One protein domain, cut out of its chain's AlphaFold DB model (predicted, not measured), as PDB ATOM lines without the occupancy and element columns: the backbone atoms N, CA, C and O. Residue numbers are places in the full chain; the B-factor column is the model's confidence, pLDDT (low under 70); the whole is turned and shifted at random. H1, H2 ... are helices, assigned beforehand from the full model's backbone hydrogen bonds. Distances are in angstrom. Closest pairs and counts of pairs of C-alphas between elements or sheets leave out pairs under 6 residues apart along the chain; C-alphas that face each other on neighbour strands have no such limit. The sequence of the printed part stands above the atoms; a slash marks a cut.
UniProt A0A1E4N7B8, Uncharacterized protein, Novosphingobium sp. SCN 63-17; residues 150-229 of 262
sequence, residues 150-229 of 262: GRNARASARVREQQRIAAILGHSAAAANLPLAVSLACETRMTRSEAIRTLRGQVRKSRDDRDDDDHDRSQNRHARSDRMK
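What this domain is: This is residues 150 to 229 of the 262 residues of an uncharacterized protein of Novosphingobium sp. SCN 63-17 (UniProt A0A1E4N7B8). A long, thin rod has a small compact knot part-way along it, where the last part of H1, the short H2, H3 and the first part of H4 pack together. Residues 150 to 160 stick out at one end, and the far longer arm, residues 207 to 229 of H4, sticks out at the other. The knot is a short up-and-down bundle of H1, H3 and H4, helices side by side with each running against the one before it in the bundle. The printed part has 80 residues with four named helices in the order H1, H2, H3, H4 and no named strand, and its class is all helix. It is extended, with a radius of gyration of the C-alphas of 20.9 A and spans of 77 by 16 by 15 A.

Where its parts are: H1, residues 153 to 169, is 24.4 A long from first to last C-alpha and begins at C-alpha 153 at (198.433, 279.807, 214.398). H2, residues 172 to 176, is 7.3 A long. H3, residues 178 to 187, is 13.8 A long and begins at C-alpha 178 at (176.309, 259.808, 208.513). H4, residues 192 to 229, is 56.1 A long and ends at C-alpha 229 at (139.903, 239.768, 189.704).

How they stand to each other: With residues 164 to 169 alone, H1 touches H3 at a shallow tilt of 18 degrees, opposite ways; their closest C-alphas, of Ile 165 and Ala 185, are 5.1 A apart. H1 touches H4 through residues 164 to 168 of H1 and 192 to 196 of H4 alone, at a shallow tilt of 12 degrees, the same way; the closest C-alphas, of Arg 164 and Arg 192, are 5.7 A apart. H3 and H4 form a helical hairpin at a shallow tilt of 20 degrees, opposite ways. They touch through residues 195 to 199 of H4 alone, with the C-alphas of Leu 184 and Ala 195 closest at 6.3 A. H2 touches H4 at residues 196 to 203 of H4 alone; the closest C-alphas, of Ala 173 and Arg 200, are 5.7 A apart. H2 is close to H1 but not clearly touching, with the closest C-alphas, of Ile 168 and Ala 174, 6.8 A apart. In H1 and H3 every O i to N i+4 pair is within hydrogen-bond range; in H4 it is 30 of 34, and in H2 0 of 1, with 1 of 2 O i to N i+3 pairs within range.

The domain as a whole: The two C-alphas farthest apart, of Asn 152 and Lys 229, are 77.0 A apart. Without the stretches that stand free, the body of 46 residues spans 28 by 15 by 15 A. The printed part has no cut, and its three links between helices are tight. Mean pLDDT of the printed part is 83.9, and residues 209 to 229 are under 70.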
ATOM      1  N   GLY A 150     193.319 280.685 221.988       72.06
ATOM      2  CA  GLY A 150     194.556 281.413 221.762       72.06
ATOM      3  C   GLY A 150     194.613 282.029 220.363       72.06
ATOM      4  O   GLY A 150     194.170 281.454 219.373       72.06
ATOM      5  N   ARG A 151     195.235 283.207 220.242       77.62
ATOM      6  CA  ARG A 151     195.468 283.874 218.941       77.62
ATOM      7  C   ARG A 151     196.631 283.267 218.146       77.62
ATOM      8  O   ARG A 151     197.123 283.882 217.202       77.62
ATOM      9  N   ASN A 152     197.120 282.093 218.542       86.50
ATOM     10  CA  ASN A 152     198.240 281.437 217.881       86.50
ATOM     11  C   ASN A 152     197.779 280.702 216.599       86.50
ATOM     12  O   ASN A 152     196.599 280.389 216.403       86.50
ATOM     13  N   ALA A 153     198.724 280.445 215.686       88.12
ATOM     14  CA  ALA A 153     198.433 279.807 214.398       88.12
ATOM     15  C   ALA A 153     197.870 278.380 214.557       88.12
ATOM     16  O   ALA A 153     197.028 277.955 213.765       88.12
ATOM     17  N   ARG A 154     198.298 277.659 215.601       88.12
ATOM     18  CA  ARG A 154     197.859 276.290 215.914       88.12
ATOM     19  C   ARG A 154     196.379 276.249 216.310       88.12
ATOM     20  O   ARG A 154     195.628 275.458 215.747       88.12
ATOM     21  N   ALA A 155     195.943 277.142 217.192       87.88
ATOM     22  CA  ALA A 155     194.548 277.304 217.593       87.88
ATOM     23  C   ALA A 155     193.672 277.710 216.401       87.88
ATOM     24  O   ALA A 155     192.634 277.102 216.156       87.88
ATOM     25  N   SER A 156     194.140 278.653 215.573       87.31
ATOM     26  CA  SER A 156     193.425 279.054 214.351       87.31
ATOM     27  C   SER A 156     193.235 277.889 213.368       87.31
ATOM     28  O   SER A 156     192.172 277.753 212.761       87.31
ATOM     29  N   ALA A 157     194.242 277.020 213.222       89.81
ATOM     30  CA  ALA A 157     194.146 275.824 212.390       89.81
ATOM     31  C   ALA A 157     193.125 274.815 212.945       89.81
ATOM     32  O   ALA A 157     192.312 274.298 212.178       89.81
ATOM     33  N   ARG A 158     193.109 274.591 214.267       88.81
ATOM     34  CA  ARG A 158     192.113 273.736 214.937       88.81
ATOM     35  C   ARG A 158     190.695 274.276 214.759       88.81
ATOM     36  O   ARG A 158     189.824 273.523 214.348       88.81
ATOM     37  N   VAL A 159     190.468 275.573 214.984       90.06
ATOM     38  CA  VAL A 159     189.147 276.203 214.799       90.06
ATOM     39  C   VAL A 159     188.677 276.072 213.354       90.06
ATOM     40  O   VAL A 159     187.530 275.708 213.109       90.06
ATOM     41  N   ARG A 160     189.558 276.315 212.375       91.44
ATOM     42  CA  ARG A 160     189.223 276.139 210.954       91.44
ATOM     43  C   ARG A 160     188.833 274.696 210.643       91.44
ATOM     44  O   ARG A 160     187.901 274.466 209.873       91.44
ATOM     45  N   GLU A 161     189.535 273.741 211.236       94.44
ATOM     46  CA  GLU A 161     189.249 272.324 211.054       94.44
ATOM     47  C   GLU A 161     187.937 271.908 211.725       94.44
ATOM     48  O   GLU A 161     187.096 271.271 211.096       94.44
ATOM     49  N   GLN A 162     187.694 272.351 212.956       93.50
ATOM     50  CA  GLN A 162     186.425 272.150 213.655       93.50
ATOM     51  C   GLN A 162     185.256 272.752 212.866       93.50
ATOM     52  O   GLN A 162     184.230 272.101 212.691       93.50
ATOM     53  N   GLN A 163     185.421 273.958 212.312       94.88
ATOM     54  CA  GLN A 163     184.425 274.582 211.436       94.88
ATOM     55  C   GLN A 163     184.191 273.767 210.161       94.88
ATOM     56  O   GLN A 163     183.052 273.647 209.708       94.88
ATOM     57  N   ARG A 164     185.246 273.190 209.574       95.62
ATOM     58  CA  ARG A 164     185.121 272.301 208.413       95.62
ATOM     59  C   ARG A 164     184.312 271.055 208.773       95.62
ATOM     60  O   ARG A 164     183.357 270.747 208.063       95.62
ATOM     61  N   ILE A 165     184.660 270.383 209.870       96.50
ATOM     62  CA  ILE A 165     183.983 269.177 210.366       96.50
ATOM     63  C   ILE A 165     182.511 269.478 210.667       96.50
ATOM     64  O   ILE A 165     181.627 268.801 210.142       96.50
ATOM     65  N   ALA A 166     182.233 270.544 211.420       96.81
ATOM     66  CA  ALA A 166     180.876 270.975 211.744       96.81
ATOM     67  C   ALA A 166     180.058 271.277 210.481       96.81
ATOM     68  O   ALA A 166     178.896 270.892 210.378       96.81
ATOM     69  N   ALA A 167     180.670 271.914 209.479       96.38
ATOM     70  CA  ALA A 167     179.994 272.214 208.227       96.38
ATOM     71  C   ALA A 167     179.729 270.977 207.353       96.38
ATOM     72  O   ALA A 167     178.790 271.005 206.558       96.38
ATOM     73  N   ILE A 168     180.545 269.922 207.459       96.00
ATOM     74  CA  ILE A 168     180.310 268.644 206.774       96.00
ATOM     75  C   ILE A 168     179.170 267.898 207.470       96.00
ATOM     76  O   ILE A 168     178.186 267.560 206.817       96.00
ATOM     77  N   LEU A 169     179.267 267.704 208.787       96.12
ATOM     78  CA  LEU A 169     178.291 266.938 209.568       96.12
ATOM     79  C   LEU A 169     176.930 267.644 209.683       96.12
ATOM     80  O   LEU A 169     175.899 266.981 209.724       96.12
ATOM     81  N   GLY A 170     176.910 268.979 209.681       95.81
ATOM     82  CA  GLY A 170     175.686 269.784 209.716       95.81
ATOM     83  C   GLY A 170     175.012 269.991 208.356       95.81
ATOM     84  O   GLY A 170     173.954 270.614 208.283       95.81
ATOM     85  N   HIS A 171     175.598 269.514 207.252       95.50
ATOM     86  CA  HIS A 171     174.986 269.652 205.932       95.50
ATOM     87  C   HIS A 171     173.884 268.595 205.730       95.50
ATOM     88  O   HIS A 171     174.059 267.433 206.076       95.50
ATOM     89  N   SER A 172     172.771 268.946 205.072       94.50
ATOM     90  CA  SER A 172     171.629 268.030 204.856       94.50
ATOM     91  C   SER A 172     172.007 266.689 204.207       94.50
ATOM     92  O   SER A 172     171.488 265.641 204.571       94.50
ATOM     93  N   ALA A 173     172.954 266.707 203.268       91.38
ATOM     94  CA  ALA A 173     173.495 265.499 202.637       91.38
ATOM     95  C   ALA A 173     174.198 264.531 203.616       91.38
ATOM     96  O   ALA A 173     174.234 263.336 203.341       91.38
ATOM     97  N   ALA A 174     174.729 265.012 204.747       94.06
ATOM     98  CA  ALA A 174     175.316 264.153 205.775       94.06
ATOM     99  C   ALA A 174     174.246 263.370 206.545       94.06
ATOM    100  O   ALA A 174     174.480 262.217 206.889       94.06
ATOM    101  N   ALA A 175     173.048 263.937 206.730       90.62
ATOM    102  CA  ALA A 175     171.939 263.246 207.394       90.62
ATOM    103  C   ALA A 175     171.499 261.976 206.646       90.62
ATOM    104  O   ALA A 175     171.016 261.029 207.258       90.62
ATOM    105  N   ALA A 176     171.690 261.936 205.325       89.44
ATOM    106  CA  ALA A 176     171.387 260.758 204.524       89.44
ATOM    107  C   ALA A 176     172.453 259.653 204.649       89.44
ATOM    108  O   ALA A 176     172.111 258.488 204.483       89.44
ATOM    109  N   ASN A 177     173.714 260.006 204.935       92.56
ATOM    110  CA  ASN A 177     174.853 259.084 205.010       92.56
ATOM    111  C   ASN A 177     175.860 259.529 206.093       92.56
ATOM    112  O   ASN A 177     176.968 259.978 205.784       92.56
ATOM    113  N   LEU A 178     175.481 259.392 207.369       95.12
ATOM    114  CA  LEU A 178     176.309 259.808 208.513       95.12
ATOM    115  C   LEU A 178     177.688 259.122 208.576       95.12
ATOM    116  O   LEU A 178     178.669 259.835 208.780       95.12
ATOM    117  N   PRO A 179     177.828 257.795 208.361       95.31
ATOM    118  CA  PRO A 179     179.131 257.131 208.473       95.31
ATOM    119  C   PRO A 179     180.153 257.664 207.466       95.31
ATOM    120  O   PRO A 179     181.301 257.921 207.811       95.31
ATOM    121  N   LEU A 180     179.707 257.902 206.229       95.69
ATOM    122  CA  LEU A 180     180.544 258.488 205.188       95.69
ATOM    123  C   LEU A 180     180.884 259.952 205.494       95.69
ATOM    124  O   LEU A 180     181.988 260.405 205.217       95.69
ATOM    125  N   ALA A 181     179.947 260.714 206.061       96.69
ATOM    126  CA  ALA A 181     180.220 262.091 206.454       96.69
ATOM    127  C   ALA A 181     181.290 262.165 207.556       96.69
ATOM    128  O   ALA A 181     182.158 263.033 207.493       96.69
ATOM    129  N   VAL A 182     181.261 261.238 208.519       97.19
ATOM    130  CA  VAL A 182     182.271 261.131 209.583       97.19
ATOM    131  C   VAL A 182     183.633 260.733 209.016       97.19
ATOM    132  O   VAL A 182     184.618 261.398 209.334       97.19
ATOM    133  N   SER A 183     183.710 259.729 208.136       96.62
ATOM    134  CA  SER A 183     184.994 259.342 207.532       96.62
ATOM    135  C   SER A 183     185.592 260.475 206.693       96.62
ATOM    136  O   SER A 183     186.759 260.820 206.853       96.62
ATOM    137  N   LEU A 184     184.780 261.166 205.886       96.12
ATOM    138  CA  LEU A 184     185.231 262.345 205.140       96.12
ATOM    139  C   LEU A 184     185.713 263.472 206.064       96.12
ATOM    140  O   LEU A 184     186.695 264.141 205.746       96.12
ATOM    141  N   ALA A 185     185.039 263.693 207.193       96.19
ATOM    142  CA  ALA A 185     185.375 264.767 208.117       96.19
ATOM    143  C   ALA A 185     186.658 264.498 208.923       96.19
ATOM    144  O   ALA A 185     187.432 265.436 209.123       96.19
ATOM    145  N   CYS A 186     186.876 263.256 209.365       95.75
ATOM    146  CA  CYS A 186     187.962 262.887 210.281       95.75
ATOM    147  C   CYS A 186     189.196 262.307 209.577       95.75
ATOM    148  O   CYS A 186     190.317 262.527 210.028       95.75
ATOM    149  N   GLU A 187     189.012 261.564 208.486       96.88
ATOM    150  CA  GLU A 187     190.092 260.785 207.861       96.88
ATOM    151  C   GLU A 187     190.688 261.486 206.637       96.88
ATOM    152  O   GLU A 187     191.783 261.144 206.191       96.88
ATOM    153  N   THR A 188     189.998 262.489 206.085       95.31
ATOM    154  CA  THR A 188     190.433 263.164 204.858       95.31
ATOM    155  C   THR A 188     190.787 264.627 205.085       95.31
ATOM    156  O   THR A 188     190.211 265.325 205.914       95.31
ATOM    157  N   ARG A 189     191.703 265.152 204.266       94.50
ATOM    158  CA  ARG A 189     192.027 266.590 204.210       94.50
ATOM    159  C   ARG A 189     191.241 267.342 203.130       94.50
ATOM    160  O   ARG A 189     191.632 268.440 202.739       94.50
ATOM    161  N   MET A 190     190.139 266.764 202.648       93.25
ATOM    162  CA  MET A 190     189.308 267.368 201.605       93.25
ATOM    163  C   MET A 190     188.734 268.710 202.060       93.25
ATOM    164  O   MET A 190     188.474 268.944 203.245       93.25
ATOM    165  N   THR A 191     188.501 269.610 201.107       95.44
ATOM    166  CA  THR A 191     187.815 270.870 201.418       95.44
ATOM    167  C   THR A 191     186.337 270.611 201.731       95.44
ATOM    168  O   THR A 191     185.739 269.664 201.219       95.44
ATOM    169  N   ARG A 192     185.704 271.496 202.515       95.75
ATOM    170  CA  ARG A 192     184.258 271.438 202.820       95.75
ATOM    171  C   ARG A 192     183.407 271.209 201.563       95.75
ATOM    172  O   ARG A 192     182.510 270.374 201.562       95.75
ATOM    173  N   SER A 193     183.666 271.968 200.499       96.06
ATOM    174  CA  SER A 193     182.913 271.893 199.241       96.06
ATOM    175  C   SER A 193     183.049 270.545 198.546       96.06
ATOM    176  O   SER A 193     182.092 270.056 197.954       96.06
ATOM    177  N   GLU A 194     184.232 269.952 198.612       96.75
ATOM    178  CA  GLU A 194     184.537 268.678 197.976       96.75
ATOM    179  C   GLU A 194     183.853 267.523 198.715       96.75
ATOM    180  O   GLU A 194     183.158 266.730 198.087       96.75
ATOM    181  N   ALA A 195     183.920 267.517 200.050       96.62
ATOM    182  CA  ALA A 195     183.193 266.561 200.885       96.62
ATOM    183  C   ALA A 195     181.666 266.671 200.706       96.62
ATOM    184  O   ALA A 195     180.958 265.671 200.625       96.62
ATOM    185  N   ILE A 196     181.123 267.886 200.568       95.31
ATOM    186  CA  ILE A 196     179.690 268.058 200.280       95.31
ATOM    187  C   ILE A 196     179.336 267.515 198.887       95.31
ATOM    188  O   ILE A 196     178.263 266.935 198.713       95.31
ATOM    189  N   ARG A 197     180.209 267.687 197.885       96.38
ATOM    190  CA  ARG A 197     179.992 267.135 196.538       96.38
ATOM    191  C   ARG A 197     179.973 265.609 196.555       96.38
ATOM    192  O   ARG A 197     179.068 265.037 195.953       96.38
ATOM    193  N   THR A 198     180.899 264.963 197.264       95.75
ATOM    194  CA  THR A 198     180.911 263.496 197.378       95.75
ATOM    195  C   THR A 198     179.668 262.988 198.098       95.75
ATOM    196  O   THR A 198     178.994 262.101 197.577       95.75
ATOM    197  N   LEU A 199     179.278 263.609 199.216       94.38
ATOM    198  CA  LEU A 199     178.047 263.256 199.930       94.38
ATOM    199  C   LEU A 199     176.807 263.395 199.040       94.38
ATOM    200  O   LEU A 199     175.995 262.477 198.965       94.38
ATOM    201  N   ARG A 200     176.669 264.509 198.308       94.06
ATOM    202  CA  ARG A 200     175.554 264.701 197.365       94.06
ATOM    203  C   ARG A 200     175.554 263.653 196.252       94.06
ATOM    204  O   ARG A 200     174.484 263.171 195.904       94.06
ATOM    205  N   GLY A 201     176.720 263.288 195.718       92.94
ATOM    206  CA  GLY A 201     176.839 262.240 194.700       92.94
ATOM    207  C   GLY A 201     176.322 260.883 195.187       92.94
ATOM    208  O   GLY A 201     175.566 260.223 194.482       92.94
ATOM    209  N   GLN A 202     176.647 260.514 196.428       89.25
ATOM    210  CA  GLN A 202     176.217 259.247 197.031       89.25
ATOM    211  C   GLN A 202     174.717 259.221 197.361       89.25
ATOM    212  O   GLN A 202     174.073 258.186 197.222       89.25
ATOM    213  N   VAL A 203     174.134 260.359 197.759       82.50
ATOM    214  CA  VAL A 203     172.683 260.473 198.014       82.50
ATOM    215  C   VAL A 203     171.854 260.363 196.735       82.50
ATOM    216  O   VAL A 203     170.726 259.888 196.785       82.50
ATOM    217  N   ARG A 204     172.378 260.820 195.592       76.06
ATOM    218  CA  ARG A 204     171.684 260.666 194.303       76.06
ATOM    219  C   ARG A 204     171.668 259.204 193.873       76.06
ATOM    220  O   ARG A 204     170.597 258.681 193.613       76.06
ATOM    221  N   LYS A 205     172.816 258.528 193.978       74.50
ATOM    222  CA  LYS A 205     172.933 257.103 193.655       74.50
ATOM    223  C   LYS A 205     171.950 256.230 194.444       74.50
ATOM    224  O   LYS A 205     171.235 255.437 193.856       74.50
ATOM    225  N   SER A 206     171.824 256.452 195.753       71.75
ATOM    226  CA  SER A 206     170.883 255.683 196.581       71.75
ATOM    227  C   SER A 206     169.401 256.014 196.370       71.75
ATOM    228  O   SER A 206     168.552 255.309 196.914       71.75
ATOM    229  N   ARG A 207     169.065 257.092 195.650       70.88
ATOM    230  CA  ARG A 207     167.688 257.381 195.222       70.88
ATOM    231  C   ARG A 207     167.389 256.724 193.887       70.88
ATOM    232  O   ARG A 207     166.367 256.061 193.796       70.88
ATOM    233  N   ASP A 208     168.313 256.838 192.940       71.31
ATOM    234  CA  ASP A 208     168.180 256.216 191.624       71.31
ATOM    235  C   ASP A 208     168.002 254.687 191.771       71.31
ATOM    236  O   ASP A 208     167.058 254.128 191.225       71.31
ATOM    237  N   ASP A 209     168.783 254.036 192.648       67.56
ATOM    238  CA  ASP A 209     168.636 252.596 192.934       67.56
ATOM    239  C   ASP A 209     167.280 252.225 193.590       67.56
ATOM    240  O   ASP A 209     166.834 251.085 193.493       67.56
ATOM    241  N   ARG A 210     166.604 253.157 194.286       63.66
ATOM    242  CA  ARG A 210     165.286 252.895 194.910       63.66
ATOM    243  C   ARG A 210     164.132 253.030 193.928       63.66
ATOM    244  O   ARG A 210     163.126 252.344 194.102       63.66
ATOM    245  N   ASP A 211     164.256 253.915 192.946       63.47
ATOM    246  CA  ASP A 211     163.218 254.109 191.934       63.47
ATOM    247  C   ASP A 211     163.132 252.882 190.999       63.47
ATOM    248  O   ASP A 211     162.042 252.517 190.550       63.47
ATOM    249  N   ASP A 212     164.243 252.158 190.810       62.47
ATOM    250  CA  ASP A 212     164.271 250.872 190.099       62.47
ATOM    251  C   ASP A 212     163.529 249.743 190.857       62.47
ATOM    252  O   ASP A 212     162.830 248.933 190.241       62.47
ATOM    253  N   ASP A 213     163.580 249.718 192.196       60.94
ATOM    254  CA  ASP A 213     162.846 248.741 193.028       60.94
ATOM    255  C   ASP A 213     161.314 248.950 193.000       60.94
ATOM    256  O   ASP A 213     160.532 247.999 193.154       60.94
ATOM    257  N   ASP A 214     160.843 250.188 192.817       61.91
ATOM    258  CA  ASP A 214     159.406 250.485 192.762       61.91
ATOM    259  C   ASP A 214     158.762 250.072 191.426       61.91
ATOM    260  O   ASP A 214     157.565 249.745 191.392       61.91
ATOM    261  N   HIS A 215     159.545 249.964 190.347       61.31
ATOM    262  CA  HIS A 215     159.074 249.400 189.081       61.31
ATOM    263  C   HIS A 215     158.715 247.907 189.199       61.31
ATOM    264  O   HIS A 215     157.662 247.500 188.696       61.31
ATOM    265  N   ASP A 216     159.496 247.107 189.930       60.91
ATOM    266  CA  ASP A 216     159.201 245.681 190.164       60.91
ATOM    267  C   ASP A 216     158.004 245.505 191.129       60.91
ATOM    268  O   ASP A 216     157.053 244.748 190.886       60.91
ATOM    269  N   ARG A 217     157.932 246.322 192.192       62.69
ATOM    270  CA  ARG A 217     156.775 246.323 193.113       62.69
ATOM    271  C   ARG A 217     155.469 246.714 192.431       62.69
ATOM    272  O   ARG A 217     154.420 246.149 192.760       62.69
ATOM    273  N   SER A 218     155.513 247.667 191.502       62.56
ATOM    274  CA  SER A 218     154.368 248.063 190.681       62.56
ATOM    275  C   SER A 218     153.879 246.897 189.823       62.56
ATOM    276  O   SER A 218     152.693 246.554 189.870       62.56
ATOM    277  N   GLN A 219     154.780 246.216 189.111       64.94
ATOM    278  CA  GLN A 219     154.438 245.056 188.282       64.94
ATOM    279  C   GLN A 219     153.830 243.915 189.115       64.94
ATOM    280  O   GLN A 219     152.794 243.349 188.751       64.94
ATOM    281  N   ASN A 220     154.382 243.644 190.300       63.88
ATOM    282  CA  ASN A 220     153.856 242.618 191.200       63.88
ATOM    283  C   ASN A 220     152.491 243.003 191.822       63.88
ATOM    284  O   ASN A 220     151.644 242.143 192.088       63.88
ATOM    285  N   ARG A 221     152.220 244.302 192.022       65.12
ATOM    286  CA  ARG A 221     150.915 244.801 192.497       65.12
ATOM    287  C   ARG A 221     149.815 244.614 191.446       65.12
ATOM    288  O   ARG A 221     148.703 244.223 191.810       65.12
ATOM    289  N   HIS A 222     150.124 244.799 190.162       64.00
ATOM    290  CA  HIS A 222     149.199 244.491 189.063       64.00
ATOM    291  C   HIS A 222     148.923 242.982 188.980       64.00
ATOM    292  O   HIS A 222     147.763 242.576 188.999       64.00
ATOM    293  N   ALA A 223     149.958 242.138 189.070       64.88
ATOM    294  CA  ALA A 223     149.798 240.680 189.070       64.88
ATOM    295  C   ALA A 223     148.924 240.152 190.232       64.88
ATOM    296  O   ALA A 223     148.125 239.227 190.050       64.88
ATOM    297  N   ARG A 224     149.034 240.747 191.431       62.25
ATOM    298  CA  ARG A 224     148.158 240.439 192.579       62.25
ATOM    299  C   ARG A 224     146.718 240.905 192.354       62.25
ATOM    300  O   ARG A 224     145.789 240.159 192.661       62.25
ATOM    301  N   SER A 225     146.540 242.091 191.778       67.12
ATOM    302  CA  SER A 225     145.224 242.661 191.464       67.12
ATOM    303  C   SER A 225     144.492 241.842 190.394       67.12
ATOM    304  O   SER A 225     143.305 241.553 190.537       67.12
ATOM    305  N   ASP A 226     145.205 241.375 189.371       62.47
ATOM    306  CA  ASP A 226     144.653 240.524 188.312       62.47
ATOM    307  C   ASP A 226     144.395 239.087 188.780       62.47
ATOM    308  O   ASP A 226     143.504 238.407 188.266       62.47
ATOM    309  N   ARG A 227     145.132 238.595 189.784       62.22
ATOM    310  CA  ARG A 227     144.797 237.329 190.456       62.22
ATOM    311  C   ARG A 227     143.533 237.465 191.309       62.22
ATOM    312  O   ARG A 227     142.704 236.563 191.278       62.22
ATOM    313  N   MET A 228     143.341 238.587 192.007       60.38
ATOM    314  CA  MET A 228     142.104 238.848 192.757       60.38
ATOM    315  C   MET A 228     140.883 238.951 191.835       60.38
ATOM    316  O   MET A 228     139.872 238.315 192.111       60.38
ATOM    317  N   LYS A 229     140.991 239.648 190.697       62.41
ATOM    318  CA  LYS A 229     139.903 239.768 189.704       62.41
ATOM    319  C   LYS A 229     139.550 238.451 189.004       62.41
ATOM    320  O   LYS A 229     138.411 238.255 188.604       62.41
TER     321      LYS A 229